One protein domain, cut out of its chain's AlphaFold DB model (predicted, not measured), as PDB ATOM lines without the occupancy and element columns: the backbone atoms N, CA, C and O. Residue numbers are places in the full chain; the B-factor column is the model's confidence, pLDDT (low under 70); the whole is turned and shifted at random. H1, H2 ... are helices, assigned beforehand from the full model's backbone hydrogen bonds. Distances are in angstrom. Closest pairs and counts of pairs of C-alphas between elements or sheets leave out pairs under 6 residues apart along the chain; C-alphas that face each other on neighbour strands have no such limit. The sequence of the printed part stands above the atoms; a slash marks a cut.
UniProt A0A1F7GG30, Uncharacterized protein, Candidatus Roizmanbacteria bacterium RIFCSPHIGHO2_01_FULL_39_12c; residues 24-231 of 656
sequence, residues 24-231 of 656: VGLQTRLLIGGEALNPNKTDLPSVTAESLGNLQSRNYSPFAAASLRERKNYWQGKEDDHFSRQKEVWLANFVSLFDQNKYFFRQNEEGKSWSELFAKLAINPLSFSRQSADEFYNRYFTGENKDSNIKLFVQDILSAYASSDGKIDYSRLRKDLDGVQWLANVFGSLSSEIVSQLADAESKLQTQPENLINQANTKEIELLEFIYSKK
ATOM      1  N   VAL A  24      13.045  61.819   9.114       68.44
ATOM      2  CA  VAL A  24      14.306  62.575   9.146       68.44
ATOM      3  C   VAL A  24      15.038  62.468  10.471       68.44
ATOM      4  O   VAL A  24      16.265  62.356  10.467       68.44
ATOM      5  N   GLY A  25      14.317  62.436  11.594       65.25
ATOM      6  CA  GLY A  25      14.931  62.224  12.906       65.25
ATOM      7  C   GLY A  25      15.693  60.896  12.973       65.25
ATOM      8  O   GLY A  25      16.826  60.848  13.454       65.25
ATOM      9  N   LEU A  26      15.124  59.829  12.408       69.12
ATOM     10  CA  LEU A  26      15.781  58.527  12.304       69.12
ATOM     11  C   LEU A  26      16.982  58.577  11.362       69.12
ATOM     12  O   LEU A  26      18.077  58.186  11.756       69.12
ATOM     13  N   GLN A  27      16.774  59.033  10.126       78.00
ATOM     14  CA  GLN A  27      17.814  59.105   9.100       78.00
ATOM     15  C   GLN A  27      19.029  59.864   9.626       78.00
ATOM     16  O   GLN A  27      20.159  59.403   9.522       78.00
ATOM     17  N   THR A  28      18.786  60.970  10.316       74.12
ATOM     18  CA  THR A  28      19.834  61.780  10.930       74.12
ATOM     19  C   THR A  28      20.573  61.038  12.037       74.12
ATOM     20  O   THR A  28      21.801  61.055  12.070       74.12
ATOM     21  N   ARG A  29      19.868  60.323  12.917       71.44
ATOM     22  CA  ARG A  29      20.508  59.511  13.961       71.44
ATOM     23  C   ARG A  29      21.301  58.334  13.388       71.44
ATOM     24  O   ARG A  29      22.362  58.021  13.924       71.44
ATOM     25  N   LEU A  30      20.843  57.733  12.287       79.31
ATOM     26  CA  LEU A  30      21.599  56.722  11.540       79.31
ATOM     27  C   LEU A  30      22.902  57.303  10.973       79.31
ATOM     28  O   LEU A  30      23.942  56.653  11.067       79.31
ATOM     29  N   LEU A  31      22.867  58.532  10.443       82.88
ATOM     30  CA  LEU A  31      24.058  59.212   9.922       82.88
ATOM     31  C   LEU A  31      25.043  59.642  11.021       82.88
ATOM     32  O   LEU A  31      26.252  59.532  10.817       82.88
ATOM     33  N   ILE A  32      24.549  60.111  12.173       79.81
ATOM     34  CA  ILE A  32      25.383  60.501  13.327       79.81
ATOM     35  C   ILE A  32      26.021  59.263  13.976       79.81
ATOM     36  O   ILE A  32      27.205  59.270  14.319       79.81
ATOM     37  N   GLY A  33      25.253  58.182  14.133       77.19
ATOM     38  CA  GLY A  33      25.711  56.949  14.769       77.19
ATOM     39  C   GLY A  33      25.968  57.086  16.280       77.19
ATOM     40  O   GLY A  33      25.516  58.019  16.944       77.19
ATOM     41  N   GLY A  34      26.693  56.116  16.852       74.44
ATOM     42  CA  GLY A  34      27.102  56.129  18.263       74.44
ATOM     43  C   GLY A  34      25.927  56.232  19.242       74.44
ATOM     44  O   GLY A  34      24.932  55.523  19.109       74.44
ATOM     45  N   GLU A  35      26.032  57.142  20.211       67.12
ATOM     46  CA  GLU A  35      25.000  57.408  21.224       67.12
ATOM     47  C   GLU A  35      23.678  57.934  20.636       67.12
ATOM     48  O   GLU A  35      22.637  57.813  21.276       67.12
ATOM     49  N   ALA A  36      23.683  58.487  19.416       69.94
ATOM     50  CA  ALA A  36      22.454  58.929  18.756       69.94
ATOM     51  C   ALA A  36      21.540  57.756  18.363       69.94
ATOM     52  O   ALA A  36      20.326  57.938  18.230       69.94
ATOM     53  N   LEU A  37      22.107  56.549  18.239       66.38
ATOM     54  CA  LEU A  37      21.366  55.305  18.015       66.38
ATOM     55  C   LEU A  37      20.674  54.788  19.288       66.38
ATOM     56  O   LEU A  37      19.891  53.845  19.201       66.38
ATOM     57  N   ASN A  38      20.934  55.384  20.461       64.00
ATOM     58  CA  ASN A  38      20.265  55.019  21.706       64.00
ATOM     59  C   ASN A  38      18.869  55.682  21.772       64.00
ATOM     60  O   ASN A  38      18.783  56.913  21.856       64.00
ATOM     61  N   PRO A  39      17.769  54.902  21.768       54.09
ATOM     62  CA  PRO A  39      16.404  55.432  21.831       54.09
ATOM     63  C   PRO A  39      16.118  56.164  23.143       54.09
ATOM     64  O   PRO A  39      15.387  57.149  23.154       54.09
ATOM     65  N   ASN A  40      16.742  55.722  24.238       55.75
ATOM     66  CA  ASN A  40      16.549  56.299  25.566       55.75
ATOM     67  C   ASN A  40      17.304  57.625  25.730       55.75
ATOM     68  O   ASN A  40      17.106  58.330  26.720       55.75
ATOM     69  N   LYS A  41      18.171  57.969  24.768       61.62
ATOM     70  CA  LYS A  41      18.902  59.231  24.748       61.62
ATOM     71  C   LYS A  41      18.069  60.300  24.051       61.62
ATOM     72  O   LYS A  41      18.002  60.392  22.817       61.62
ATOM     73  N   THR A  42      17.384  61.077  24.879       57.19
ATOM     74  CA  THR A  42      16.493  62.169  24.471       57.19
ATOM     75  C   THR A  42      17.194  63.530  24.491       57.19
ATOM     76  O   THR A  42      16.730  64.463  23.841       57.19
ATOM     77  N   ASP A  43      18.342  63.629  25.162       66.44
ATOM     78  CA  ASP A  43      19.198  64.806  25.316       66.44
ATOM     79  C   ASP A  43      20.325  64.857  24.267       66.44
ATOM     80  O   ASP A  43      21.491  65.103  24.578       66.44
ATOM     81  N   LEU A  44      19.997  64.610  22.996       64.38
ATOM     82  CA  LEU A  44      20.985  64.759  21.928       64.38
ATOM     83  C   LEU A  44      21.268  66.244  21.638       64.38
ATOM     84  O   LEU A  44      20.333  67.049  21.617       64.38
ATOM     85  N   PRO A  45      22.536  66.619  21.381       68.44
ATOM     86  CA  PRO A  45      22.866  67.963  20.928       68.44
ATOM     87  C   PRO A  45      22.216  68.242  19.568       68.44
ATOM     88  O   PRO A  45      21.973  67.321  18.785       68.44
ATOM     89  N   SER A  46      21.967  69.521  19.275       76.94
ATOM     90  CA  SER A  46      21.495  69.938  17.954       76.94
ATOM     91  C   SER A  46      22.428  69.430  16.857       76.94
ATOM     92  O   SER A  46      23.652  69.519  16.963       76.94
ATOM     93  N   VAL A  47      21.830  68.915  15.791       78.38
ATOM     94  CA  VAL A  47      22.538  68.388  14.631       78.38
ATOM     95  C   VAL A  47      23.153  69.552  13.867       78.38
ATOM     96  O   VAL A  47      22.446  70.488  13.492       78.38
ATOM     97  N   THR A  48      24.457  69.481  13.613       78.88
ATOM     98  CA  THR A  48      25.192  70.421  12.752       78.88
ATOM     99  C   THR A  48      25.762  69.709  11.525       78.88
ATOM    100  O   THR A  48      25.849  68.476  11.497       78.88
ATOM    101  N   ALA A  49      26.186  70.465  10.507       77.75
ATOM    102  CA  ALA A  49      26.838  69.893   9.327       77.75
ATOM    103  C   ALA A  49      28.108  69.109   9.708       77.75
ATOM    104  O   ALA A  49      28.361  68.029   9.174       77.75
ATOM    105  N   GLU A  50      28.860  69.602  10.695       77.31
ATOM    106  CA  GLU A  50      30.047  68.931  11.229       77.31
ATOM    107  C   GLU A  50      29.693  67.603  11.906       77.31
ATOM    108  O   GLU A  50      30.416  66.624  11.732       77.31
ATOM    109  N   SER A  51      28.568  67.540  12.630       74.88
ATOM    110  CA  SER A  51      28.117  66.311  13.301       74.88
ATOM    111  C   SER A  51      27.711  65.199  12.326       74.88
ATOM    112  O   SER A  51      27.805  64.019  12.658       74.88
ATOM    113  N   LEU A  52      27.297  65.567  11.110       78.62
ATOM    114  CA  LEU A  52      26.948  64.620  10.056       78.62
ATOM    115  C   LEU A  52      28.184  64.146   9.284       78.62
ATOM    116  O   LEU A  52      28.185  63.028   8.772       78.62
ATOM    117  N   GLY A  53      29.246  64.949   9.188       80.94
ATOM    118  CA  GLY A  53      30.466  64.595   8.456       80.94
ATOM    119  C   GLY A  53      30.209  64.204   6.992       80.94
ATOM    120  O   GLY A  53      29.162  64.509   6.423       80.94
ATOM    121  N   ASN A  54      31.149  63.492   6.365       83.50
ATOM    122  CA  ASN A  54      30.972  62.929   5.022       83.50
ATOM    123  C   ASN A  54      30.845  61.394   5.064       83.50
ATOM    124  O   ASN A  54      31.158  60.751   6.067       83.50
ATOM    125  N   LEU A  55      30.406  60.790   3.956       85.25
ATOM    126  CA  LEU A  55      30.206  59.338   3.842       85.25
ATOM    127  C   LEU A  55      31.458  58.524   4.232       85.25
ATOM    128  O   LEU A  55      31.348  57.448   4.824       85.25
ATOM    129  N   GLN A  56      32.662  59.037   3.951       84.50
ATOM    130  CA  GLN A  56      33.909  58.348   4.292       84.50
ATOM    131  C   GLN A  56      34.198  58.388   5.794       84.50
ATOM    132  O   GLN A  56      34.600  57.365   6.349       84.50
ATOM    133  N   SER A  57      33.918  59.502   6.473       82.50
ATOM    134  CA  SER A  57      34.166  59.661   7.910       82.50
ATOM    135  C   SER A  57      33.132  58.971   8.810       82.50
ATOM    136  O   SER A  57      33.405  58.772   9.991       82.50
ATOM    137  N   ARG A  58      31.956  58.586   8.295       85.06
ATOM    138  CA  ARG A  58      30.886  57.978   9.113       85.06
ATOM    139  C   ARG A  58      31.190  56.563   9.585       85.06
ATOM    140  O   ARG A  58      31.717  55.740   8.834       85.06
ATOM    141  N   ASN A  59      30.782  56.245  10.809       82.81
ATOM    142  CA  ASN A  59      30.968  54.916  11.377       82.81
ATOM    143  C   ASN A  59      29.797  53.981  11.032       82.81
ATOM    144  O   ASN A  59      28.724  54.075  11.617       82.81
ATOM    145  N   TYR A  60      30.038  53.029  10.129       88.06
ATOM    146  CA  TYR A  60      29.060  52.008   9.731       88.06
ATOM    147  C   TYR A  60      29.205  50.684  10.509       88.06
ATOM    148  O   TYR A  60      28.452  49.740  10.265       88.06
ATOM    149  N   SER A  61      30.156  50.591  11.450       83.50
ATOM    150  CA  SER A  61      30.409  49.354  12.205       83.50
ATOM    151  C   SER A  61      29.206  48.826  13.001       83.50
ATOM    152  O   SER A  61      29.043  47.605  13.004       83.50
ATOM    153  N   PRO A  62      28.307  49.648  13.592       79.69
ATOM    154  CA  PRO A  62      27.139  49.111  14.296       79.69
ATOM    155  C   PRO A  62      26.196  48.347  13.359       79.69
ATOM    156  O   PRO A  62      25.683  47.287  13.711       79.69
ATOM    157  N   PHE A  63      26.017  48.846  12.133       84.81
ATOM    158  CA  PHE A  63      25.173  48.210  11.121       84.81
ATOM    159  C   PHE A  63      25.827  46.936  10.584       84.81
ATOM    160  O   PHE A  63      25.162  45.915  10.406       84.81
ATOM    161  N   ALA A  64      27.148  46.966  10.378       85.69
ATOM    162  CA  ALA A  64      27.908  45.786   9.983       85.69
ATOM    163  C   ALA A  64      27.832  44.680  11.049       85.69
ATOM    164  O   ALA A  64      27.629  43.516  10.708       85.69
ATOM    165  N   ALA A  65      27.919  45.046  12.333       80.50
ATOM    166  CA  ALA A  65      27.784  44.129  13.459       80.50
ATOM    167  C   ALA A  65      26.362  43.557  13.583       80.50
ATOM    168  O   ALA A  65      26.209  42.352  13.789       80.50
ATOM    169  N   ALA A  66      25.324  44.384  13.405       78.25
ATOM    170  CA  ALA A  66      23.931  43.929  13.386       78.25
ATOM    171  C   ALA A  66      23.698  42.897  12.272       78.25
ATOM    172  O   ALA A  66      23.203  41.799  12.530       78.25
ATOM    173  N   SER A  67      24.174  43.204  11.068       84.50
ATOM    174  CA  SER A  67      24.101  42.318   9.910       84.50
ATOM    175  C   SER A  67      24.897  41.019  10.100       84.50
ATOM    176  O   SER A  67      24.420  39.932   9.761       84.50
ATOM    177  N   LEU A  68      26.099  41.092  10.680       81.50
ATOM    178  CA  LEU A  68      26.889  39.906  11.020       81.50
ATOM    179  C   LEU A  68      26.167  39.031  12.048       81.50
ATOM    180  O   LEU A  68      26.167  37.811  11.908       81.50
ATOM    181  N   ARG A  69      25.538  39.629  13.064       77.06
ATOM    182  CA  ARG A  69      24.750  38.901  14.064       77.06
ATOM    183  C   ARG A  69      23.534  38.227  13.439       77.06
ATOM    184  O   ARG A  69      23.301  37.063  13.736       77.06
ATOM    185  N   GLU A  70      22.804  38.898  12.549       75.88
ATOM    186  CA  GLU A  70      21.697  38.273  11.812       75.88
ATOM    187  C   GLU A  70      22.174  37.062  11.004       75.88
ATOM    188  O   GLU A  70      21.566  35.996  11.089       75.88
ATOM    189  N   ARG A  71      23.305  37.173  10.296       77.62
ATOM    190  CA  ARG A  71      23.888  36.029   9.576       77.62
ATOM    191  C   ARG A  71      24.367  34.922  10.507       77.62
ATOM    192  O   ARG A  71      24.100  33.760  10.229       77.62
ATOM    193  N   LYS A  72      25.038  35.258  11.613       73.62
ATOM    194  CA  LYS A  72      25.473  34.276  12.618       73.62
ATOM    195  C   LYS A  72      24.280  33.546  13.220       73.62
ATOM    196  O   LYS A  72      24.321  32.330  13.287       73.62
ATOM    197  N   ASN A  73      23.208  34.250  13.573       71.88
ATOM    198  CA  ASN A  73      21.973  33.642  14.069       71.88
ATOM    199  C   ASN A  73      21.314  32.758  13.001       71.88
ATOM    200  O   ASN A  73      20.866  31.660  13.306       71.88
ATOM    201  N   TYR A  74      21.307  33.199  11.739       69.38
ATOM    202  CA  TYR A  74      20.847  32.390  10.607       69.38
ATOM    203  C   TYR A  74      21.713  31.135  10.374       69.38
ATOM    204  O   TYR A  74      21.234  30.146   9.819       69.38
ATOM    205  N   TRP A  75      22.986  31.157  10.777       68.50
ATOM    206  CA  TRP A  75      23.925  30.036  10.671       68.50
ATOM    207  C   TRP A  75      24.098  29.231  11.971       68.50
ATOM    208  O   TRP A  75      24.795  28.221  11.947       68.50
ATOM    209  N   GLN A  76      23.506  29.643  13.095       50.34
ATOM    210  CA  GLN A  76      23.655  28.971  14.387       50.34
ATOM    211  C   GLN A  76      22.807  27.699  14.452       50.34
ATOM    212  O   GLN A  76      21.652  27.678  14.035       50.34
ATOM    213  N   GLY A  77      23.387  26.644  15.031       47.06
ATOM    214  CA  GLY A  77      22.715  25.361  15.227       47.06
ATOM    215  C   GLY A  77      22.784  24.423  14.026       47.06
ATOM    216  O   GLY A  77      22.074  23.428  14.040       47.06
ATOM    217  N   LYS A  78      23.623  24.710  13.014       48.84
ATOM    218  CA  LYS A  78      23.795  23.853  11.833       48.84
ATOM    219  C   LYS A  78      24.833  22.733  12.081       48.84
ATOM    220  O   LYS A  78      25.877  23.019  12.641       48.84
ATOM    221  N   GLU A  79      24.555  21.483  11.675       39.56
ATOM    222  CA  GLU A  79      25.199  20.222  12.130       39.56
ATOM    223  C   GLU A  79      26.720  20.136  11.896       39.56
ATOM    224  O   GLU A  79      27.389  19.367  12.576       39.56
ATOM    225  N   ASP A  80      27.270  20.977  11.014       43.62
ATOM    226  CA  ASP A  80      28.707  21.184  10.839       43.62
ATOM    227  C   ASP A  80      28.991  22.695  10.856       43.62
ATOM    228  O   ASP A  80      28.577  23.418   9.942       43.62
ATOM    229  N   ASP A  81      29.727  23.176  11.860       44.09
ATOM    230  CA  ASP A  81      30.075  24.591  12.107       44.09
ATOM    231  C   ASP A  81      31.112  25.146  11.092       44.09
ATOM    232  O   ASP A  81      31.999  25.945  11.397       44.09
ATOM    233  N   HIS A  82      31.048  24.680   9.840       58.41
ATOM    234  CA  HIS A  82      31.945  25.063   8.757       58.41
ATOM    235  C   HIS A  82      31.325  26.170   7.902       58.41
ATOM    236  O   HIS A  82      30.505  25.935   7.008       58.41
ATOM    237  N   PHE A  83      31.798  27.393   8.145       62.94
ATOM    238  CA  PHE A  83      31.463  28.632   7.435       62.94
ATOM    239  C   PHE A  83      31.302  28.470   5.909       62.94
ATOM    240  O   PHE A  83      30.338  28.966   5.321       62.94
ATOM    241  N   SER A  84      32.200  27.724   5.256       66.62
ATOM    242  CA  SER A  84      32.183  27.510   3.803       66.62
ATOM    243  C   SER A  84      30.906  26.827   3.303       66.62
ATOM    244  O   SER A  84      30.359  27.236   2.285       66.62
ATOM    245  N   ARG A  85      30.369  25.837   4.031       69.62
ATOM    246  CA  ARG A  85      29.130  25.141   3.638       69.62
ATOM    247  C   ARG A  85      27.905  26.044   3.798       69.62
ATOM    248  O   ARG A  85      26.979  25.973   2.996       69.62
ATOM    249  N   GLN A  86      27.922  26.936   4.788       71.69
ATOM    250  CA  GLN A  86      26.845  27.905   5.003       71.69
ATOM    251  C   GLN A  86      26.826  29.020   3.968       71.69
ATOM    252  O   GLN A  86      25.748  29.423   3.523       71.69
ATOM    253  N   LYS A  87      28.007  29.455   3.525       78.31
ATOM    254  CA  LYS A  87      28.155  30.336   2.366       78.31
ATOM    255  C   LYS A  87      27.517  29.704   1.118       78.31
ATOM    256  O   LYS A  87      26.734  30.372   0.449       78.31
ATOM    257  N   GLU A  88      27.778  28.423   0.842       79.62
ATOM    258  CA  GLU A  88      27.202  27.723  -0.321       79.62
ATOM    259  C   GLU A  88      25.668  27.659  -0.294       79.62
ATOM    260  O   GLU A  88      25.018  27.974  -1.293       79.62
ATOM    261  N   VAL A  89      25.074  27.308   0.853       77.38
ATOM    262  CA  VAL A  89      23.606  27.270   1.015       77.38
ATOM    263  C   VAL A  89      22.997  28.662   0.849       77.38
ATOM    264  O   VAL A  89      21.990  28.826   0.161       77.38
ATOM    265  N   TRP A  90      23.619  29.678   1.451       78.88
ATOM    266  CA  TRP A  90      23.160  31.060   1.342       78.88
ATOM    267  C   TRP A  90      23.186  31.548  -0.116       78.88
ATOM    268  O   TRP A  90      22.208  32.123  -0.593       78.88
ATOM    269  N   LEU A  91      24.247  31.232  -0.862       81.50
ATOM    270  CA  LEU A  91      24.370  31.601  -2.272       81.50
ATOM    271  C   LEU A  91      23.341  30.903  -3.164       81.50
ATOM    272  O   LEU A  91      22.767  31.544  -4.042       81.50
ATOM    273  N   ALA A  92      23.071  29.617  -2.930       79.88
ATOM    274  CA  ALA A  92      22.033  28.888  -3.656       79.88
ATOM    275  C   ALA A  92      20.637  29.497  -3.422       79.88
ATOM    276  O   ALA A  92      19.871  29.676  -4.371       79.88
ATOM    277  N   ASN A  93      20.330  29.877  -2.178       79.12
ATOM    278  CA  ASN A  93      19.072  30.547  -1.842       79.12
ATOM    279  C   ASN A  93      18.962  31.912  -2.527       79.12
ATOM    280  O   ASN A  93      17.909  32.241  -3.069       79.12
ATOM    281  N   PHE A  94      20.051  32.684  -2.553       83.25
ATOM    282  CA  PHE A  94      20.063  33.995  -3.192       83.25
ATOM    283  C   PHE A  94      19.824  33.901  -4.705       83.25
ATOM    284  O   PHE A  94      18.996  34.638  -5.233       83.25
ATOM    285  N   VAL A  95      20.443  32.935  -5.394       84.75
ATOM    286  CA  VAL A  95      20.154  32.656  -6.816       84.75
ATOM    287  C   VAL A  95      18.684  32.282  -7.024       84.75
ATOM    288  O   VAL A  95      18.021  32.842  -7.899       84.75
ATOM    289  N   SER A  96      18.144  31.400  -6.178       78.25
ATOM    290  CA  SER A  96      16.745  30.969  -6.270       78.25
ATOM    291  C   SER A  96      15.751  32.126  -6.122       78.25
ATOM    292  O   SER A  96      14.673  32.062  -6.713       78.25
ATOM    293  N   LEU A  97      16.076  33.169  -5.349       80.50
ATOM    294  CA  LEU A  97      15.216  34.351  -5.213       80.50
ATOM    295  C   LEU A  97      15.088  35.109  -6.537       80.50
ATOM    296  O   LEU A  97      13.983  35.502  -6.909       80.50
ATOM    297  N   PHE A  98      16.182  35.277  -7.281       84.94
ATOM    298  CA  PHE A  98      16.122  35.896  -8.607       84.94
ATOM    299  C   PHE A  98      15.359  35.022  -9.605       84.94
ATOM    300  O   PHE A  98      14.524  35.538 -10.346       84.94
ATOM    301  N   ASP A  99      15.568  33.702  -9.573       80.50
ATOM    302  CA  ASP A  99      14.862  32.760 -10.449       80.50
ATOM    303  C   ASP A  99      13.340  32.804 -10.265       80.50
ATOM    304  O   ASP A  99      12.603  32.887 -11.251       80.50
ATOM    305  N   GLN A 100      12.868  32.803  -9.016       76.06
ATOM    306  CA  GLN A 100      11.439  32.856  -8.685       76.06
ATOM    307  C   GLN A 100      10.782  34.176  -9.107       76.06
ATOM    308  O   GLN A 100       9.595  34.200  -9.426       76.06
ATOM    309  N   ASN A 101      11.552  35.266  -9.165       82.62
ATOM    310  CA  ASN A 101      11.049  36.602  -9.487       82.62
ATOM    311  C   ASN A 101      11.306  37.019 -10.949       82.62
ATOM    312  O   ASN A 101      11.014  38.151 -11.333       82.62
ATOM    313  N   LYS A 102      11.771  36.106 -11.818       86.38
ATOM    314  CA  LYS A 102      12.005  36.381 -13.252       86.38
ATOM    315  C   LYS A 102      10.790  36.961 -13.973       86.38
ATOM    316  O   LYS A 102      10.955  37.802 -14.855       86.38
ATOM    317  N   TYR A 103       9.582  36.515 -13.630       80.56
ATOM    318  CA  TYR A 103       8.358  37.042 -14.236       80.56
ATOM    319  C   TYR A 103       8.112  38.501 -13.838       80.56
ATOM    320  O   TYR A 103       7.863  39.331 -14.711       80.56
ATOM    321  N   PHE A 104       8.271  38.823 -12.549       87.12
ATOM    322  CA  PHE A 104       8.169  40.187 -12.030       87.12
ATOM    323  C   PHE A 104       9.137  41.127 -12.759       87.12
ATOM    324  O   PHE A 104       8.703  42.126 -13.329       87.12
ATOM    325  N   PHE A 105      10.413  40.744 -12.872       87.38
ATOM    326  CA  PHE A 105      11.435  41.533 -13.572       87.38
ATOM    327  C   PHE A 105      11.166  41.728 -15.075       87.38
ATOM    328  O   PHE A 105      11.604  42.718 -15.656       87.38
ATOM    329  N   ARG A 106      10.454  40.799 -15.732       84.19
ATOM    330  CA  ARG A 106      10.143  40.888 -17.172       84.19
ATOM    331  C   ARG A 106       8.882  41.684 -17.477       84.19
ATOM    332  O   ARG A 106       8.859  42.409 -18.469       84.19
ATOM    333  N   GLN A 107       7.826  41.487 -16.693       77.50
ATOM    334  CA  GLN A 107       6.469  41.889 -17.081       77.50
ATOM    335  C   GLN A 107       5.936  43.090 -16.300       77.50
ATOM    336  O   GLN A 107       5.113  43.828 -16.832       77.50
ATOM    337  N   ASN A 108       6.415  43.322 -15.077       86.69
ATOM    338  CA  ASN A 108       5.954  44.427 -14.242       86.69
ATOM    339  C   ASN A 108       6.803  45.693 -14.492       86.69
ATOM    340  O   ASN A 108       8.021  45.595 -14.623       86.69
ATOM    341  N   GLU A 109       6.184  46.875 -14.572       84.62
ATOM    342  CA  GLU A 109       6.904  48.150 -14.751       84.62
ATOM    343  C   GLU A 109       7.858  48.458 -13.591       84.62
ATOM    344  O   GLU A 109       8.997  48.868 -13.816       84.62
ATOM    345  N   GLU A 110       7.440  48.181 -12.358       81.75
ATOM    346  CA  GLU A 110       8.273  48.284 -11.160       81.75
ATOM    347  C   GLU A 110       9.431  47.277 -11.213       81.75
ATOM    348  O   GLU A 110      10.589  47.631 -10.996       81.75
ATOM    349  N   GLY A 111       9.151  46.035 -11.622       83.88
ATOM    350  CA  GLY A 111      10.181  45.009 -11.803       83.88
ATOM    351  C   GLY A 111      11.198  45.342 -12.899       83.88
ATOM    352  O   GLY A 111      12.386  45.034 -12.758       83.88
ATOM    353  N   LYS A 112      10.776  46.028 -13.967       88.12
ATOM    354  CA  LYS A 112      11.684  46.583 -14.983       88.12
ATOM    355  C   LYS A 112      12.547  47.699 -14.393       88.12
ATOM    356  O   LYS A 112      13.759  47.664 -14.586       88.12
ATOM    357  N   SER A 113      11.958  48.610 -13.611       87.38
ATOM    358  CA  SER A 113      12.687  49.668 -12.889       87.38
ATOM    359  C   SER A 113      13.785  49.092 -11.991       87.38
ATOM    360  O   SER A 113      14.941  49.516 -12.043       87.38
ATOM    361  N   TRP A 114      13.467  48.046 -11.222       90.94
ATOM    362  CA  TRP A 114      14.448  47.377 -10.365       90.94
ATOM    363  C   TRP A 114      15.516  46.649 -11.176       90.94
ATOM    364  O   TRP A 114      16.679  46.625 -10.783       90.94
ATOM    365  N   SER A 115      15.155  46.088 -12.331       90.75
ATOM    366  CA  SER A 115      16.126  45.453 -13.223       90.75
ATOM    367  C   SER A 115      17.146  46.452 -13.767       90.75
ATOM    368  O   SER A 115      18.327  46.119 -13.856       90.75
ATOM    369  N   GLU A 116      16.722  47.679 -14.077       90.75
ATOM    370  CA  GLU A 116      17.619  48.773 -14.468       90.75
ATOM    371  C   GLU A 116      18.552  49.176 -13.318       90.75
ATOM    372  O   GLU A 116      19.757  49.322 -13.531       90.75
ATOM    373  N   LEU A 117      18.025  49.305 -12.095       91.50
ATOM    374  CA  LEU A 117      18.831  49.537 -10.891       91.50
ATOM    375  C   LEU A 117      19.875  48.427 -10.702       91.50
ATOM    376  O   LEU A 117      21.064  48.706 -10.556       91.50
ATOM    377  N   PHE A 118      19.453  47.166 -10.727       94.00
ATOM    378  CA  PHE A 118      20.335  46.021 -10.507       94.00
ATOM    379  C   PHE A 118      21.410  45.924 -11.589       94.00
ATOM    380  O   PHE A 118      22.573  45.678 -11.267       94.00
ATOM    381  N   ALA A 119      21.078  46.226 -12.846       92.75
ATOM    382  CA  ALA A 119      22.055  46.253 -13.931       92.75
ATOM    383  C   ALA A 119      23.186  47.263 -13.672       92.75
ATOM    384  O   ALA A 119      24.349  46.957 -13.941       92.75
ATOM    385  N   LYS A 120      22.882  48.426 -13.079       90.69
ATOM    386  CA  LYS A 120      23.901  49.418 -12.675       90.69
ATOM    387  C   LYS A 120      24.817  48.918 -11.555       90.69
ATOM    388  O   LYS A 120      25.943  49.389 -11.434       90.69
ATOM    389  N   LEU A 121      24.364  47.936 -10.781       90.25
ATOM    390  CA  LEU A 121      25.147  47.233  -9.761       90.25
ATOM    391  C   LEU A 121      25.836  45.974 -10.317       90.25
ATOM    392  O   LEU A 121      26.300  45.136  -9.546       90.25
ATOM    393  N   ALA A 122      25.897  45.831 -11.647       91.25
ATOM    394  CA  ALA A 122      26.403  44.656 -12.358       91.25
ATOM    395  C   ALA A 122      25.635  43.353 -12.053       91.25
ATOM    396  O   ALA A 122      26.170  42.253 -12.175       91.25
ATOM    397  N   ILE A 123      24.355  43.465 -11.690       91.88
ATOM    398  CA  ILE A 123      23.459  42.339 -11.425       91.88
ATOM    399  C   ILE A 123      22.467  42.231 -12.576       91.88
ATOM    400  O   ILE A 123      21.657  43.126 -12.802       91.88
ATOM    401  N   ASN A 124      22.483  41.107 -13.286       94.19
ATOM    402  CA  ASN A 124      21.443  40.801 -14.262       94.19
ATOM    403  C   ASN A 124      20.386  39.886 -13.624       94.19
ATOM    404  O   ASN A 124      20.629  38.682 -13.525       94.19
ATOM    405  N   PRO A 125      19.204  40.397 -13.230       88.62
ATOM    406  CA  PRO A 125      18.210  39.593 -12.521       88.62
ATOM    407  C   PRO A 125      17.607  38.464 -13.367       88.62
ATOM    408  O   PRO A 125      17.122  37.474 -12.826       88.62
ATOM    409  N   LEU A 126      17.653  38.568 -14.700       90.50
ATOM    410  CA  LEU A 126      17.085  37.562 -15.605       90.50
ATOM    411  C   LEU A 126      18.026  36.384 -15.872       90.50
ATOM    412  O   LEU A 126      17.580  35.353 -16.379       90.50
ATOM    413  N   SER A 127      19.309  36.535 -15.551       91.50
ATOM    414  CA  SER A 127      20.344  35.509 -15.729       91.50
ATOM    415  C   SER A 127      21.265  35.395 -14.511       91.50
ATOM    416  O   SER A 127      22.406  34.951 -14.631       91.50
ATOM    417  N   PHE A 128      20.769  35.792 -13.334       92.44
ATOM    418  CA  PHE A 128      21.558  35.807 -12.111       92.44
ATOM    419  C   PHE A 128      22.010  34.391 -11.763       92.44
ATOM    420  O   PHE A 128      21.196  33.492 -11.566       92.44
ATOM    421  N   SER A 129      23.324  34.185 -11.750       92.94
ATOM    422  CA  SER A 129      23.931  32.862 -11.644       92.94
ATOM    423  C   SER A 129      24.619  32.667 -10.297       92.94
ATOM    424  O   SER A 129      24.851  33.615  -9.544       92.94
ATOM    425  N   ARG A 130      25.033  31.428 -10.014       91.12
ATOM    426  CA  ARG A 130      25.860  31.107  -8.842       91.12
ATOM    427  C   ARG A 130      27.156  31.917  -8.801       91.12
ATOM    428  O   ARG A 130      27.558  32.321  -7.711       91.12
ATOM    429  N   GLN A 131      27.776  32.149  -9.959       93.19
ATOM    430  CA  GLN A 131      28.975  32.973 -10.086       93.19
ATOM    431  C   GLN A 131      28.667  34.432  -9.727       93.19
ATOM    432  O   GLN A 131      29.343  35.000  -8.877       93.19
ATOM    433  N   SER A 132      27.596  35.000 -10.288       91.44
ATOM    434  CA  SER A 132      27.163  36.374  -9.996       91.44
ATOM    435  C   SER A 132      26.842  36.572  -8.511       91.44
ATOM    436  O   SER A 132      27.187  37.595  -7.927       91.44
ATOM    437  N   ALA A 133      26.229  35.571  -7.874       87.94
ATOM    438  CA  ALA A 133      25.983  35.580  -6.438       87.94
ATOM    439  C   ALA A 133      27.286  35.558  -5.621       87.94
ATOM    440  O   ALA A 133      27.379  36.250  -4.608       87.94
ATOM    441  N   ASP A 134      28.296  34.791  -6.048       89.69
ATOM    442  CA  ASP A 134      29.592  34.738  -5.362       89.69
ATOM    443  C   ASP A 134      30.370  36.049  -5.509       89.69
ATOM    444  O   ASP A 134      30.906  36.556  -4.526       89.69
ATOM    445  N   GLU A 135      30.376  36.639  -6.705       91.62
ATOM    446  CA  GLU A 135      30.968  37.955  -6.975       91.62
ATOM    447  C   GLU A 135      30.307  39.042  -6.120       91.62
ATOM    448  O   GLU A 135      30.996  39.816  -5.449       91.62
ATOM    449  N   PHE A 136      28.971  39.043  -6.067       90.56
ATOM    450  CA  PHE A 136      28.200  39.942  -5.215       90.56
ATOM    451  C   PHE A 136      28.541  39.747  -3.730       90.56
ATOM    452  O   PHE A 136      28.798  40.715  -3.013       90.56
ATOM    453  N   TYR A 137      28.622  38.497  -3.264       88.75
ATOM    454  CA  TYR A 137      29.004  38.197  -1.885       88.75
ATOM    455  C   TYR A 137      30.422  38.680  -1.566       88.75
ATOM    456  O   TYR A 137      30.641  39.361  -0.570       88.75
ATOM    457  N   ASN A 138      31.397  38.368  -2.415       89.00
ATOM    458  CA  ASN A 138      32.792  38.727  -2.173       89.00
ATOM    459  C   ASN A 138      33.006  40.253  -2.191       89.00
ATOM    460  O   ASN A 138      33.900  40.743  -1.502       89.00
ATOM    461  N   ARG A 139      32.171  41.007  -2.921       91.44
ATOM    462  CA  ARG A 139      32.177  42.477  -2.904       91.44
ATOM    463  C   ARG A 139      31.724  43.040  -1.557       91.44
ATOM    464  O   ARG A 139      32.364  43.951  -1.037       91.44
ATOM    465  N   TYR A 140      30.648  42.501  -0.981       92.81
ATOM    466  CA  TYR A 140      30.008  43.084   0.206       92.81
ATOM    467  C   TYR A 140      30.302  42.369   1.528       92.81
ATOM    468  O   TYR A 140      29.926  42.884   2.578       92.81
ATOM    469  N   PHE A 141      31.000  41.236   1.517       89.38
ATOM    470  CA  PHE A 141      31.411  40.511   2.721       89.38
ATOM    471  C   PHE A 141      32.922  40.295   2.714       89.38
ATOM    472  O   PHE A 141      33.453  39.368   2.098       89.38
ATOM    473  N   THR A 142      33.623  41.184   3.413       80.25
ATOM    474  CA  THR A 142      35.084  41.325   3.326       80.25
ATOM    475  C   THR A 142      35.768  40.993   4.656       80.25
ATOM    476  O   THR A 142      35.113  40.864   5.688       80.25
ATOM    477  N   GLY A 143      37.091  40.815   4.637       74.19
ATOM    478  CA  GLY A 143      37.878  40.464   5.825       74.19
ATOM    479  C   GLY A 143      37.842  38.974   6.195       74.19
ATOM    480  O   GLY A 143      37.210  38.158   5.515       74.19
ATOM    481  N   GLU A 144      38.554  38.620   7.268       62.12
ATOM    482  CA  GLU A 144      38.648  37.240   7.772       62.12
ATOM    483  C   GLU A 144      37.323  36.763   8.384       62.12
ATOM    484  O   GLU A 144      36.891  35.645   8.118       62.12
ATOM    485  N   ASN A 145      36.616  37.649   9.095       62.09
ATOM    486  CA  ASN A 145      35.312  37.366   9.711       62.09
ATOM    487  C   ASN A 145      34.114  37.547   8.762       62.09
ATOM    488  O   ASN A 145      32.971  37.329   9.171       62.09
ATOM    489  N   LYS A 146      34.363  37.932   7.501       74.44
ATOM    490  CA  LYS A 146      33.327  38.228   6.494       74.44
ATOM    491  C   LYS A 146      32.301  39.241   7.007       74.44
ATOM    492  O   LYS A 146      31.080  39.049   6.918       74.44
ATOM    493  N   ASP A 147      32.833  40.337   7.533       81.00
ATOM    494  CA  ASP A 147      32.056  41.472   8.004       81.00
ATOM    495  C   ASP A 147      31.315  42.116   6.829       81.00
ATOM    496  O   ASP A 147      31.816  42.180   5.699       81.00
ATOM    497  N   SER A 148      30.096  42.590   7.094       89.19
ATOM    498  CA  SER A 148      29.295  43.272   6.078       89.19
ATOM    499  C   SER A 148      29.898  44.628   5.747       89.19
ATOM    500  O   SER A 148      29.992  45.502   6.609       89.19
ATOM    501  N   ASN A 149      30.200  44.860   4.480       92.69
ATOM    502  CA  ASN A 149      30.603  46.162   3.979       92.69
ATOM    503  C   ASN A 149      29.380  46.971   3.522       92.69
ATOM    504  O   ASN A 149      29.205  47.278   2.343       92.69
ATOM    505  N   ILE A 150      28.513  47.312   4.482       93.31
ATOM    506  CA  ILE A 150      27.297  48.101   4.228       93.31
ATOM    507  C   ILE A 150      27.645  49.482   3.662       93.31
ATOM    508  O   ILE A 150      26.936  49.979   2.792       93.31
ATOM    509  N   LYS A 151      28.753  50.088   4.110       93.94
ATOM    510  CA  LYS A 151      29.205  51.382   3.584       93.94
ATOM    511  C   LYS A 151      29.461  51.307   2.077       93.94
ATOM    512  O   LYS A 151      28.987  52.177   1.354       93.94
ATOM    513  N   LEU A 152      30.164  50.272   1.605       94.75
ATOM    514  CA  LEU A 152      30.404  50.068   0.173       94.75
ATOM    515  C   LEU A 152      29.101  49.830  -0.593       94.75
ATOM    516  O   LEU A 152      28.918  50.385  -1.670       94.75
ATOM    517  N   PHE A 153      28.171  49.055  -0.032       95.81
ATOM    518  CA  PHE A 153      26.867  48.848  -0.663       95.81
ATOM    519  C   PHE A 153      26.103  50.161  -0.841       95.81
ATOM    520  O   PHE A 153      25.662  50.472  -1.942       95.81
ATOM    521  N   VAL A 154      26.012  50.977   0.211       95.88
ATOM    522  CA  VAL A 154      25.367  52.294   0.136       95.88
ATOM    523  C   VAL A 154      26.090  53.206  -0.864       95.88
ATOM    524  O   VAL A 154      25.433  53.865  -1.662       95.88
ATOM    525  N   GLN A 155      27.426  53.196  -0.900       95.31
ATOM    526  CA  GLN A 155      28.213  53.927  -1.905       95.31
ATOM    527  C   GLN A 155      27.871  53.518  -3.342       95.31
ATOM    528  O   GLN A 155      27.709  54.387  -4.202       95.31
ATOM    529  N   ASP A 156      27.740  52.218  -3.603       95.69
ATOM    530  CA  ASP A 156      27.398  51.697  -4.925       95.69
ATOM    531  C   ASP A 156      25.977  52.102  -5.339       95.69
ATOM    532  O   ASP A 156      25.766  52.509  -6.483       95.69
ATOM    533  N   ILE A 157      25.021  52.074  -4.401       96.38
ATOM    534  CA  ILE A 157      23.661  52.576  -4.633       96.38
ATOM    535  C   ILE A 157      23.699  54.053  -5.016       96.38
ATOM    536  O   ILE A 157      23.187  54.415  -6.069       96.38
ATOM    537  N   LEU A 158      24.343  54.908  -4.219       95.19
ATOM    538  CA  LEU A 158      24.422  56.347  -4.506       95.19
ATOM    539  C   LEU A 158      25.074  56.616  -5.869       95.19
ATOM    540  O   LEU A 158      24.596  57.454  -6.629       95.19
ATOM    541  N   SER A 159      26.114  55.851  -6.209       94.38
ATOM    542  CA  SER A 159      26.807  55.949  -7.497       94.38
ATOM    543  C   SER A 159      25.916  55.547  -8.677       94.38
ATOM    544  O   SER A 159      26.006  56.156  -9.740       94.38
ATOM    545  N   ALA A 160      25.009  54.579  -8.505       94.38
ATOM    546  CA  ALA A 160      24.046  54.180  -9.538       94.38
ATOM    547  C   ALA A 160      23.018  55.284  -9.877       94.38
ATOM    548  O   ALA A 160      22.407  55.263 -10.954       94.38
ATOM    549  N   TYR A 161      22.835  56.256  -8.981       94.06
ATOM    550  CA  TYR A 161      21.968  57.421  -9.185       94.06
ATOM    551  C   TYR A 161      22.743  58.724  -9.399       94.06
ATOM    552  O   TYR A 161      22.117  59.765  -9.593       94.06
ATOM    553  N   ALA A 162      24.076  58.689  -9.390       92.12
ATOM    554  CA  ALA A 162      24.896  59.854  -9.674       92.12
ATOM    555  C   ALA A 162      24.989  60.104 -11.190       92.12
ATOM    556  O   ALA A 162      25.255  59.192 -11.975       92.12
ATOM    557  N   SER A 163      24.798  61.351 -11.613       86.88
ATOM    558  CA  SER A 163      25.153  61.809 -12.955       86.88
ATOM    559  C   SER A 163      26.668  61.957 -13.109       86.88
ATOM    560  O   SER A 163      27.442  61.865 -12.156       86.88
ATOM    561  N   SER A 164      27.113  62.211 -14.339       82.69
ATOM    562  CA  SER A 164      28.527  62.395 -14.689       82.69
ATOM    563  C   SER A 164      29.203  63.575 -13.974       82.69
ATOM    564  O   SER A 164      30.423  63.581 -13.845       82.69
ATOM    565  N   ASP A 165      28.430  64.546 -13.477       82.88
ATOM    566  CA  ASP A 165      28.887  65.657 -12.629       82.88
ATOM    567  C   ASP A 165      28.831  65.342 -11.117       82.88
ATOM    568  O   ASP A 165      29.064  66.229 -10.295       82.88
ATOM    569  N   GLY A 166      28.531  64.095 -10.737       82.44
ATOM    570  CA  GLY A 166      28.492  63.626  -9.350       82.44
ATOM    571  C   GLY A 166      27.217  63.983  -8.581       82.44
ATOM    572  O   GLY A 166      27.143  63.706  -7.385       82.44
ATOM    573  N   LYS A 167      26.208  64.583  -9.227       87.94
ATOM    574  CA  LYS A 167      24.926  64.893  -8.577       87.94
ATOM    575  C   LYS A 167      24.017  63.675  -8.538       87.94
ATOM    576  O   LYS A 167      23.840  62.994  -9.538       87.94
ATOM    577  N   ILE A 168      23.393  63.429  -7.393       92.31
ATOM    578  CA  ILE A 168      22.493  62.288  -7.227       92.31
ATOM    579  C   ILE A 168      21.068  62.662  -7.652       92.31
ATOM    580  O   ILE A 168      20.504  63.640  -7.156       92.31
ATOM    581  N   ASP A 169      20.457  61.848  -8.517       92.31
ATOM    582  CA  ASP A 169      19.018  61.897  -8.796       92.31
ATOM    583  C   ASP A 169      18.231  61.287  -7.626       92.31
ATOM    584  O   ASP A 169      17.802  60.129  -7.635       92.31
ATOM    585  N   TYR A 170      18.052  62.102  -6.588       90.88
ATOM    586  CA  TYR A 170      17.342  61.717  -5.373       90.88
ATOM    587  C   TYR A 170      15.882  61.313  -5.631       90.88
ATOM    588  O   TYR A 170      15.365  60.410  -4.978       90.88
ATOM    589  N   SER A 171      15.210  61.952  -6.596       88.50
ATOM    590  CA  SER A 171      13.810  61.646  -6.920       88.50
ATOM    591  C   SER A 171      13.675  60.229  -7.464       88.50
ATOM    592  O   SER A 171      12.772  59.487  -7.063       88.50
ATOM    593  N   ARG A 172      14.595  59.830  -8.348       88.81
ATOM    594  CA  ARG A 172      14.609  58.476  -8.888       88.81
ATOM    595  C   ARG A 172      15.047  57.450  -7.846       88.81
ATOM    596  O   ARG A 172      14.353  56.448  -7.710       88.81
ATOM    597  N   LEU A 173      16.095  57.729  -7.063       91.31
ATOM    598  CA  LEU A 173      16.514  56.855  -5.957       91.31
ATOM    599  C   LEU A 173      15.338  56.559  -5.025       91.31
ATOM    600  O   LEU A 173      15.074  55.397  -4.735       91.31
ATOM    601  N   ARG A 174      14.576  57.589  -4.634       88.50
ATOM    602  CA  ARG A 174      13.423  57.446  -3.738       88.50
ATOM    603  C   ARG A 174      12.323  56.539  -4.296       88.50
ATOM    604  O   ARG A 174      11.686  55.833  -3.523       88.50
ATOM    605  N   LYS A 175      12.096  56.546  -5.614       86.94
ATOM    606  CA  LYS A 175      11.123  55.648  -6.267       86.94
ATOM    607  C   LYS A 175      11.571  54.188  -6.264       86.94
ATOM    608  O   LYS A 175      10.730  53.303  -6.248       86.94
ATOM    609  N   ASP A 176      12.876  53.957  -6.269       89.56
ATOM    610  CA  ASP A 176      13.472  52.630  -6.377       89.56
ATOM    611  C   ASP A 176      13.942  52.075  -5.011       89.56
ATOM    612  O   ASP A 176      14.555  51.006  -4.959       89.56
ATOM    613  N   LEU A 177      13.662  52.764  -3.893       89.19
ATOM    614  CA  LEU A 177      14.110  52.350  -2.555       89.19
ATOM    615  C   LEU A 177      13.569  50.977  -2.129       89.19
ATOM    616  O   LEU A 177      14.279  50.250  -1.435       89.19
ATOM    617  N   ASP A 178      12.373  50.584  -2.573       87.38
ATOM    618  CA  ASP A 178      11.855  49.229  -2.339       87.38
ATOM    619  C   ASP A 178      12.741  48.167  -3.012       87.38
ATOM    620  O   ASP A 178      13.043  47.131  -2.415       87.38
ATOM    621  N   GLY A 179      13.263  48.455  -4.208       88.38
ATOM    622  CA  GLY A 179      14.234  47.600  -4.895       88.38
ATOM    623  C   GLY A 179      15.594  47.574  -4.195       88.38
ATOM    624  O   GLY A 179      16.216  46.513  -4.083       88.38
ATOM    625  N   VAL A 180      16.040  48.716  -3.654       92.31
ATOM    626  CA  VAL A 180      17.255  48.802  -2.822       92.31
ATOM    627  C   VAL A 180      17.107  47.947  -1.564       92.31
ATOM    628  O   VAL A 180      17.995  47.148  -1.262       92.31
ATOM    629  N   GLN A 181      15.983  48.064  -0.854       90.50
ATOM    630  CA  GLN A 181      15.685  47.264   0.333       90.50
ATOM    631  C   GLN A 181      15.590  45.776  -0.010       90.50
ATOM    632  O   GLN A 181      16.148  44.942   0.706       90.50
ATOM    633  N   TRP A 182      14.932  45.433  -1.121       89.94
ATOM    634  CA  TRP A 182      14.823  44.052  -1.577       89.94
ATOM    635  C   TRP A 182      16.203  43.421  -1.773       89.94
ATOM    636  O   TRP A 182      16.461  42.334  -1.249       89.94
ATOM    637  N   LEU A 183      17.115  44.129  -2.447       90.31
ATOM    638  CA  LEU A 183      18.482  43.662  -2.671       90.31
ATOM    639  C   LEU A 183      19.306  43.626  -1.372       90.31
ATOM    640  O   LEU A 183      20.098  42.706  -1.159       90.31
ATOM    641  N   ALA A 184      19.085  44.587  -0.472       90.81
ATOM    642  CA  ALA A 184      19.766  44.677   0.815       90.81
ATOM    643  C   ALA A 184      19.419  43.533   1.790       90.81
ATOM    644  O   ALA A 184      20.124  43.364   2.785       90.81
ATOM    645  N   ASN A 185      18.413  42.692   1.504       84.38
ATOM    646  CA  ASN A 185      18.129  41.469   2.279       84.38
ATOM    647  C   ASN A 185      19.318  40.505   2.362       84.38
ATOM    648  O   ASN A 185      19.377  39.678   3.272       84.38
ATOM    649  N   VAL A 186      20.306  40.654   1.477       83.00
ATOM    650  CA  VAL A 186      21.615  40.001   1.592       83.00
ATOM    651  C   VAL A 186      22.268  40.201   2.969       83.00
ATOM    652  O   VAL A 186      22.953  39.311   3.474       83.00
ATOM    653  N   PHE A 187      22.036  41.350   3.605       85.50
ATOM    654  CA  PHE A 187      22.605  41.705   4.901       85.50
ATOM    655  C   PHE A 187      21.789  41.178   6.089       85.50
ATOM    656  O   PHE A 187      22.283  41.246   7.213       85.50
ATOM    657  N   GLY A 188      20.593  40.634   5.858       80.12
ATOM    658  CA  GLY A 188      19.608  40.288   6.884       80.12
ATOM    659  C   GLY A 188      18.276  40.984   6.613       80.12
ATOM    660  O   GLY A 188      18.247  42.069   6.031       80.12
ATOM    661  N   SER A 189      17.166  40.360   7.012       74.56
ATOM    662  CA  SER A 189      15.820  40.897   6.763       74.56
ATOM    663  C   SER A 189      15.543  42.184   7.533       74.56
ATOM    664  O   SER A 189      14.718  42.980   7.104       74.56
ATOM    665  N   LEU A 190      16.196  42.372   8.681       72.19
ATOM    666  CA  LEU A 190      16.052  43.581   9.489       72.19
ATOM    667  C   LEU A 190      17.116  44.615   9.105       72.19
ATOM    668  O   LEU A 190      16.825  45.802   8.976       72.19
ATOM    669  N   SER A 191      18.343  44.159   8.838       82.50
ATOM    670  CA  SER A 191      19.410  45.004   8.297       82.50
ATOM    671  C   SER A 191      19.034  45.652   6.962       82.50
ATOM    672  O   SER A 191      19.451  46.778   6.713       82.50
ATOM    673  N   SER A 192      18.236  45.002   6.111       84.81
ATOM    674  CA  SER A 192      17.850  45.550   4.804       84.81
ATOM    675  C   SER A 192      17.081  46.868   4.894       84.81
ATOM    676  O   SER A 192      17.317  47.772   4.091       84.81
ATOM    677  N   GLU A 193      16.225  47.014   5.906       82.25
ATOM    678  CA  GLU A 193      15.495  48.252   6.182       82.25
ATOM    679  C   GLU A 193      16.458  49.372   6.596       82.25
ATOM    680  O   GLU A 193      16.418  50.464   6.032       82.25
ATOM    681  N   ILE A 194      17.405  49.079   7.496       83.81
ATOM    682  CA  ILE A 194      18.442  50.034   7.921       83.81
ATOM    683  C   ILE A 194      19.295  50.482   6.728       83.81
ATOM    684  O   ILE A 194      19.582  51.668   6.583       83.81
ATOM    685  N   VAL A 195      19.693  49.551   5.857       90.06
ATOM    686  CA  VAL A 195      20.527  49.843   4.680       90.06
ATOM    687  C   VAL A 195      19.793  50.728   3.672       90.06
ATOM    688  O   VAL A 195      20.386  51.673   3.154       90.06
ATOM    689  N   SER A 196      18.509  50.467   3.424       90.69
ATOM    690  CA  SER A 196      17.662  51.317   2.576       90.69
ATOM    691  C   SER A 196      17.531  52.732   3.153       90.69
ATOM    692  O   SER A 196      17.774  53.711   2.443       90.69
ATOM    693  N   GLN A 197      17.270  52.855   4.459       87.69
ATOM    694  CA  GLN A 197      17.184  54.160   5.124       87.69
ATOM    695  C   GLN A 197      18.523  54.908   5.135       87.69
ATOM    696  O   GLN A 197      18.534  56.131   5.011       87.69
ATOM    697  N   LEU A 198      19.653  54.203   5.235       90.62
ATOM    698  CA  LEU A 198      20.984  54.800   5.086       90.62
ATOM    699  C   LEU A 198      21.203  55.331   3.665       90.62
ATOM    700  O   LEU A 198      21.699  56.443   3.519       90.62
ATOM    701  N   ALA A 199      20.807  54.591   2.625       92.56
ATOM    702  CA  ALA A 199      20.913  55.067   1.245       92.56
ATOM    703  C   ALA A 199      20.062  56.324   0.995       92.56
ATOM    704  O   ALA A 199      20.551  57.285   0.396       92.56
ATOM    705  N   ASP A 200      18.830  56.354   1.510       91.25
ATOM    706  CA  ASP A 200      17.955  57.531   1.435       91.25
ATOM    707  C   ASP A 200      18.564  58.729   2.186       91.25
ATOM    708  O   ASP A 200      18.698  59.823   1.633       91.25
ATOM    709  N   ALA A 201      19.029  58.508   3.419       88.56
ATOM    710  CA  ALA A 201      19.636  59.537   4.260       88.56
ATOM    711  C   ALA A 201      20.904  60.137   3.635       88.56
ATOM    712  O   ALA A 201      21.067  61.359   3.601       88.56
ATOM    713  N   GLU A 202      21.797  59.294   3.115       92.19
ATOM    714  CA  GLU A 202      23.023  59.723   2.442       92.19
ATOM    715  C   GLU A 202      22.718  60.534   1.180       92.19
ATOM    716  O   GLU A 202      23.310  61.594   0.965       92.19
ATOM    717  N   SER A 203      21.757  60.082   0.370       91.19
ATOM    718  CA  SER A 203      21.338  60.811  -0.826       91.19
ATOM    719  C   SER A 203      20.712  62.158  -0.473       91.19
ATOM    720  O   SER A 203      21.003  63.172  -1.117       91.19
ATOM    721  N   LYS A 204      19.861  62.196   0.556       87.94
ATOM    722  CA  LYS A 204      19.213  63.420   1.027       87.94
ATOM    723  C   LYS A 204      20.228  64.406   1.589       87.94
ATOM    724  O   LYS A 204      20.123  65.597   1.320       87.94
ATOM    725  N   LEU A 205      21.248  63.936   2.301       88.25
ATOM    726  CA  LEU A 205      22.308  64.804   2.797       88.25
ATOM    727  C   LEU A 205      23.162  65.400   1.669       88.25
ATOM    728  O   LEU A 205      23.536  66.565   1.749       88.25
ATOM    729  N   GLN A 206      23.460  64.636   0.616       88.00
ATOM    730  CA  GLN A 206      24.251  65.142  -0.514       88.00
ATOM    731  C   GLN A 206      23.477  66.130  -1.396       88.00
ATOM    732  O   GLN A 206      24.081  66.998  -2.021       88.00
ATOM    733  N   THR A 207      22.149  66.014  -1.451       87.31
ATOM    734  CA  THR A 207      21.300  66.830  -2.335       87.31
ATOM    735  C   THR A 207      20.579  67.970  -1.619       87.31
ATOM    736  O   THR A 207      20.313  69.004  -2.228       87.31
ATOM    737  N   GLN A 208      20.246  67.799  -0.338       86.50
ATOM    738  CA  GLN A 208      19.446  68.727   0.469       86.50
ATOM    739  C   GLN A 208      19.931  68.784   1.941       86.50
ATOM    740  O   GLN A 208      19.142  68.535   2.861       86.50
ATOM    741  N   PRO A 209      21.209  69.126   2.203       83.88
ATOM    742  CA  PRO A 209      21.810  69.039   3.539       83.88
ATOM    743  C   PRO A 209      21.117  69.918   4.585       83.88
ATOM    744  O   PRO A 209      20.805  69.455   5.680       83.88
ATOM    745  N   GLU A 210      20.818  71.172   4.240       81.38
ATOM    746  CA  GLU A 210      20.153  72.115   5.148       81.38
ATOM    747  C   GLU A 210      18.741  71.650   5.510       81.38
ATOM    748  O   GLU A 210      18.303  71.793   6.648       81.38
ATOM    749  N   ASN A 211      18.041  71.029   4.556       78.25
ATOM    750  CA  ASN A 211      16.707  70.492   4.781       78.25
ATOM    751  C   ASN A 211      16.740  69.339   5.795       78.25
ATOM    752  O   ASN A 211      15.912  69.289   6.701       78.25
ATOM    753  N   LEU A 212      17.730  68.446   5.683       77.12
ATOM    754  CA  LEU A 212      17.927  67.359   6.642       77.12
ATOM    755  C   LEU A 212      18.247  67.904   8.042       77.12
ATOM    756  O   LEU A 212      17.609  67.497   9.006       77.12
ATOM    757  N   ILE A 213      19.176  68.859   8.149       77.44
ATOM    758  CA  ILE A 213      19.594  69.466   9.424       77.44
ATOM    759  C   ILE A 213      18.427  70.197  10.107       77.44
ATOM    760  O   ILE A 213      18.195  70.024  11.304       77.44
ATOM    761  N   ASN A 214      17.659  70.986   9.353       73.62
ATOM    762  CA  ASN A 214      16.527  71.743   9.888       73.62
ATOM    763  C   ASN A 214      15.398  70.817  10.357       73.62
ATOM    764  O   ASN A 214      14.854  71.002  11.447       73.62
ATOM    765  N   GLN A 215      15.079  69.787   9.569       69.75
ATOM    766  CA  GLN A 215      14.072  68.795   9.945       69.75
ATOM    767  C   GLN A 215      14.536  67.944  11.137       69.75
ATOM    768  O   GLN A 215      13.737  67.678  12.024       69.75
ATOM    769  N   ALA A 216      15.822  67.593  11.236       68.50
ATOM    770  CA  ALA A 216      16.360  66.810  12.353       68.50
ATOM    771  C   ALA A 216      16.338  67.544  13.700       68.50
ATOM    772  O   ALA A 216      16.172  66.923  14.748       68.50
ATOM    773  N   ASN A 217      16.507  68.868  13.673       67.12
ATOM    774  CA  ASN A 217      16.426  69.722  14.857       67.12
ATOM    775  C   ASN A 217      14.979  70.087  15.239       67.12
ATOM    776  O   ASN A 217      14.754  70.730  16.266       67.12
ATOM    777  N   THR A 218      13.997  69.656  14.445       57.28
ATOM    778  CA  THR A 218      12.570  69.785  14.744       57.28
ATOM    779  C   THR A 218      12.092  68.448  15.324       57.28
ATOM    780  O   THR A 218      12.290  67.403  14.716       57.28
ATOM    781  N   LYS A 219      11.556  68.446  16.553       50.62
ATOM    782  CA  LYS A 219      11.299  67.217  17.332       50.62
ATOM    783  C   LYS A 219      10.350  66.239  16.618       50.62
ATOM    784  O   LYS A 219       9.141  66.428  16.679       50.62
ATOM    785  N   GLU A 220      10.894  65.149  16.084       48.91
ATOM    786  CA  GLU A 220      10.156  63.930  15.722       48.91
ATOM    787  C   GLU A 220      11.000  62.699  16.115       48.91
ATOM    788  O   GLU A 220      12.092  62.470  15.587       48.91
ATOM    789  N   ILE A 221      10.525  61.932  17.104       48.28
ATOM    790  CA  ILE A 221      11.130  60.677  17.586       48.28
ATOM    791  C   ILE A 221      10.009  59.637  17.642       48.28
ATOM    792  O   ILE A 221       9.291  59.582  18.630       48.28
ATOM    793  N   GLU A 222       9.861  58.821  16.595       47.16
ATOM    794  CA  GLU A 222       8.880  57.716  16.593       47.16
ATOM    795  C   GLU A 222       9.473  56.363  16.138       47.16
ATOM    796  O   GLU A 222       9.029  55.319  16.604       47.16
ATOM    797  N   LEU A 223      10.543  56.314  15.322       44.00
ATOM    798  CA  LEU A 223      11.036  55.027  14.779       44.00
ATOM    799  C   LEU A 223      12.128  54.311  15.604       44.00
ATOM    800  O   LEU A 223      12.381  53.120  15.421       44.00
ATOM    801  N   LEU A 224      12.796  54.996  16.532       42.94
ATOM    802  CA  LEU A 224      13.868  54.385  17.332       42.94
ATOM    803  C   LEU A 224      13.361  53.344  18.342       42.94
ATOM    804  O   LEU A 224      14.059  52.370  18.630       42.94
ATOM    805  N   GLU A 225      12.132  53.507  18.830       43.62
ATOM    806  CA  GLU A 225      11.462  52.527  19.691       43.62
ATOM    807  C   GLU A 225      11.147  51.219  18.931       43.62
ATOM    808  O   GLU A 225      11.203  50.127  19.506       43.62
ATOM    809  N   PHE A 226      10.929  51.288  17.611       42.06
ATOM    810  CA  PHE A 226      10.707  50.121  16.746       42.06
ATOM    811  C   PHE A 226      11.984  49.287  16.537       42.06
ATOM    812  O   PHE A 226      11.962  48.065  16.693       42.06
ATOM    813  N   ILE A 227      13.127  49.927  16.269       42.88
ATOM    814  CA  ILE A 227      14.409  49.226  16.041       42.88
ATOM    815  C   ILE A 227      14.910  48.539  17.330       42.88
ATOM    816  O   ILE A 227      15.458  47.432  17.284       42.88
ATOM    817  N   TYR A 228      14.681  49.149  18.498       41.53
ATOM    818  CA  TYR A 228      15.138  48.613  19.787       41.53
ATOM    819  C   TYR A 228      14.191  47.568  20.394       41.53
ATOM    820  O   TYR A 228      14.663  46.591  20.978       41.53
ATOM    821  N   SER A 229      12.870  47.690  20.195       44.06
ATOM    822  CA  SER A 229      11.905  46.649  20.601       44.06
ATOM    823  C   SER A 229      12.131  45.309  19.881       44.06
ATOM    824  O   SER A 229      11.727  44.258  20.381       44.06
ATOM    825  N   LYS A 230      12.862  45.318  18.755       42.62
ATOM    826  CA  LYS A 230      13.333  44.130  18.020       42.62
ATOM    827  C   LYS A 230      14.767  43.676  18.375       42.62
ATOM    828  O   LYS A 230      15.260  42.742  17.748       42.62
ATOM    829  N   LYS A 231      15.431  44.277  19.379       45.03
ATOM    830  CA  LYS A 231      16.804  43.958  19.864       45.03
ATOM    831  C   LYS A 231      17.928  44.023  18.804       45.03
ATOM    832  O   LYS A 231      18.931  43.314  18.902       45.03
TER     833      LYS A 231
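AT A GLANCE: This is residues 24 to 231 of the 656 residues of an uncharacterized protein of Candidatus Roizmanbacteria bacterium RIFCSPHIGHO2_01_FULL_39_12c (UniProt A0A1F7GG30). A tight clump of crossed helices has H11 and H12 at its middle, with the long H5 standing along one end and a cluster of H1, H2, H3 and H13 at the other. H4, H9 and H10 pack on H12, H8 packs on H5, and H6 and H7 make a corner after H5. The printed part has 208 residues with fourteen named helices, H1 to H14 along the chain, and no named strand: all helix. The whole is compact, with a radius of gyration of the C-alphas of 17.8 A and spans of 47 by 41 by 27 A.

HOW THE PARTS SIT: H5, residues 83 to 100, touches H8, residues 130 to 140, with residues 91 to 95 alone, opposite ways at a steep tilt of 65 degrees; the closest C-alphas, of Leu 91 and Ala 133, are 6.0 A apart. H5 and H6, residues 102 to 107, meet only through their link. H6 and H7, residues 109 to 120, touch only at the corner, where the closest C-alphas, of Phe 105 and Gly 111, are 4.1 A apart. The hub is H12, residues 191 to 207, touching five helices. Its closest C-alphas to them are Ser 192 to Ala 184 of H11, residues 177 to 187, 4.5 A; Ala 199 to Val 154 of H9, residues 150 to 160, 5.4 A; Ser 203 to Tyr 170 of H10, residues 170 to 175, 6.1 A; Ser 191 to Ser 67 of H4, residues 61 to 75, 5.6 A; and Ala 201 to Gln 27 of H1, residues 24 to 32, 5.2 A. H11 and H12 run opposite ways at a steep tilt of 49 degrees, while H1 is about perpendicular to H12 at 87 degrees. H1 touches H13, residues 209 to 216, and H3, residues 49 to 52, and touches H2, residues 34 to 37, only at the corner. H14, residues 224 to 229, touches no helix. Every O i to N i+4 pair is within hydrogen-bond range in H1, H4, H6 to H10 and H12 to H14, against 13 of 14 in H5 and 5 of 7 in H11; H2 and H3 are too short for such a pair.

IN THESE COORDINATES: H5 measures 26.1 A from C-alpha 83 at (31.463, 28.632, 7.435), H12 24.4 A and H4 20.4 A. H1 begins at C-alpha 24, (14.306, 62.575, 9.146), and H14 ends at C-alpha 229, (11.905, 46.649, 20.601).

THE WHOLE: The C-alphas farthest apart, of Glu 79 and Glu 210, are 52.6 A apart. The printed part has no cut, and the link from H2 to H3 is long, 11 residues. The mean pLDDT of the printed part is 79.1, with residues 24 to 26, 35 to 45, 74 to 85, 144 to 145 and 215 to 231 under 70.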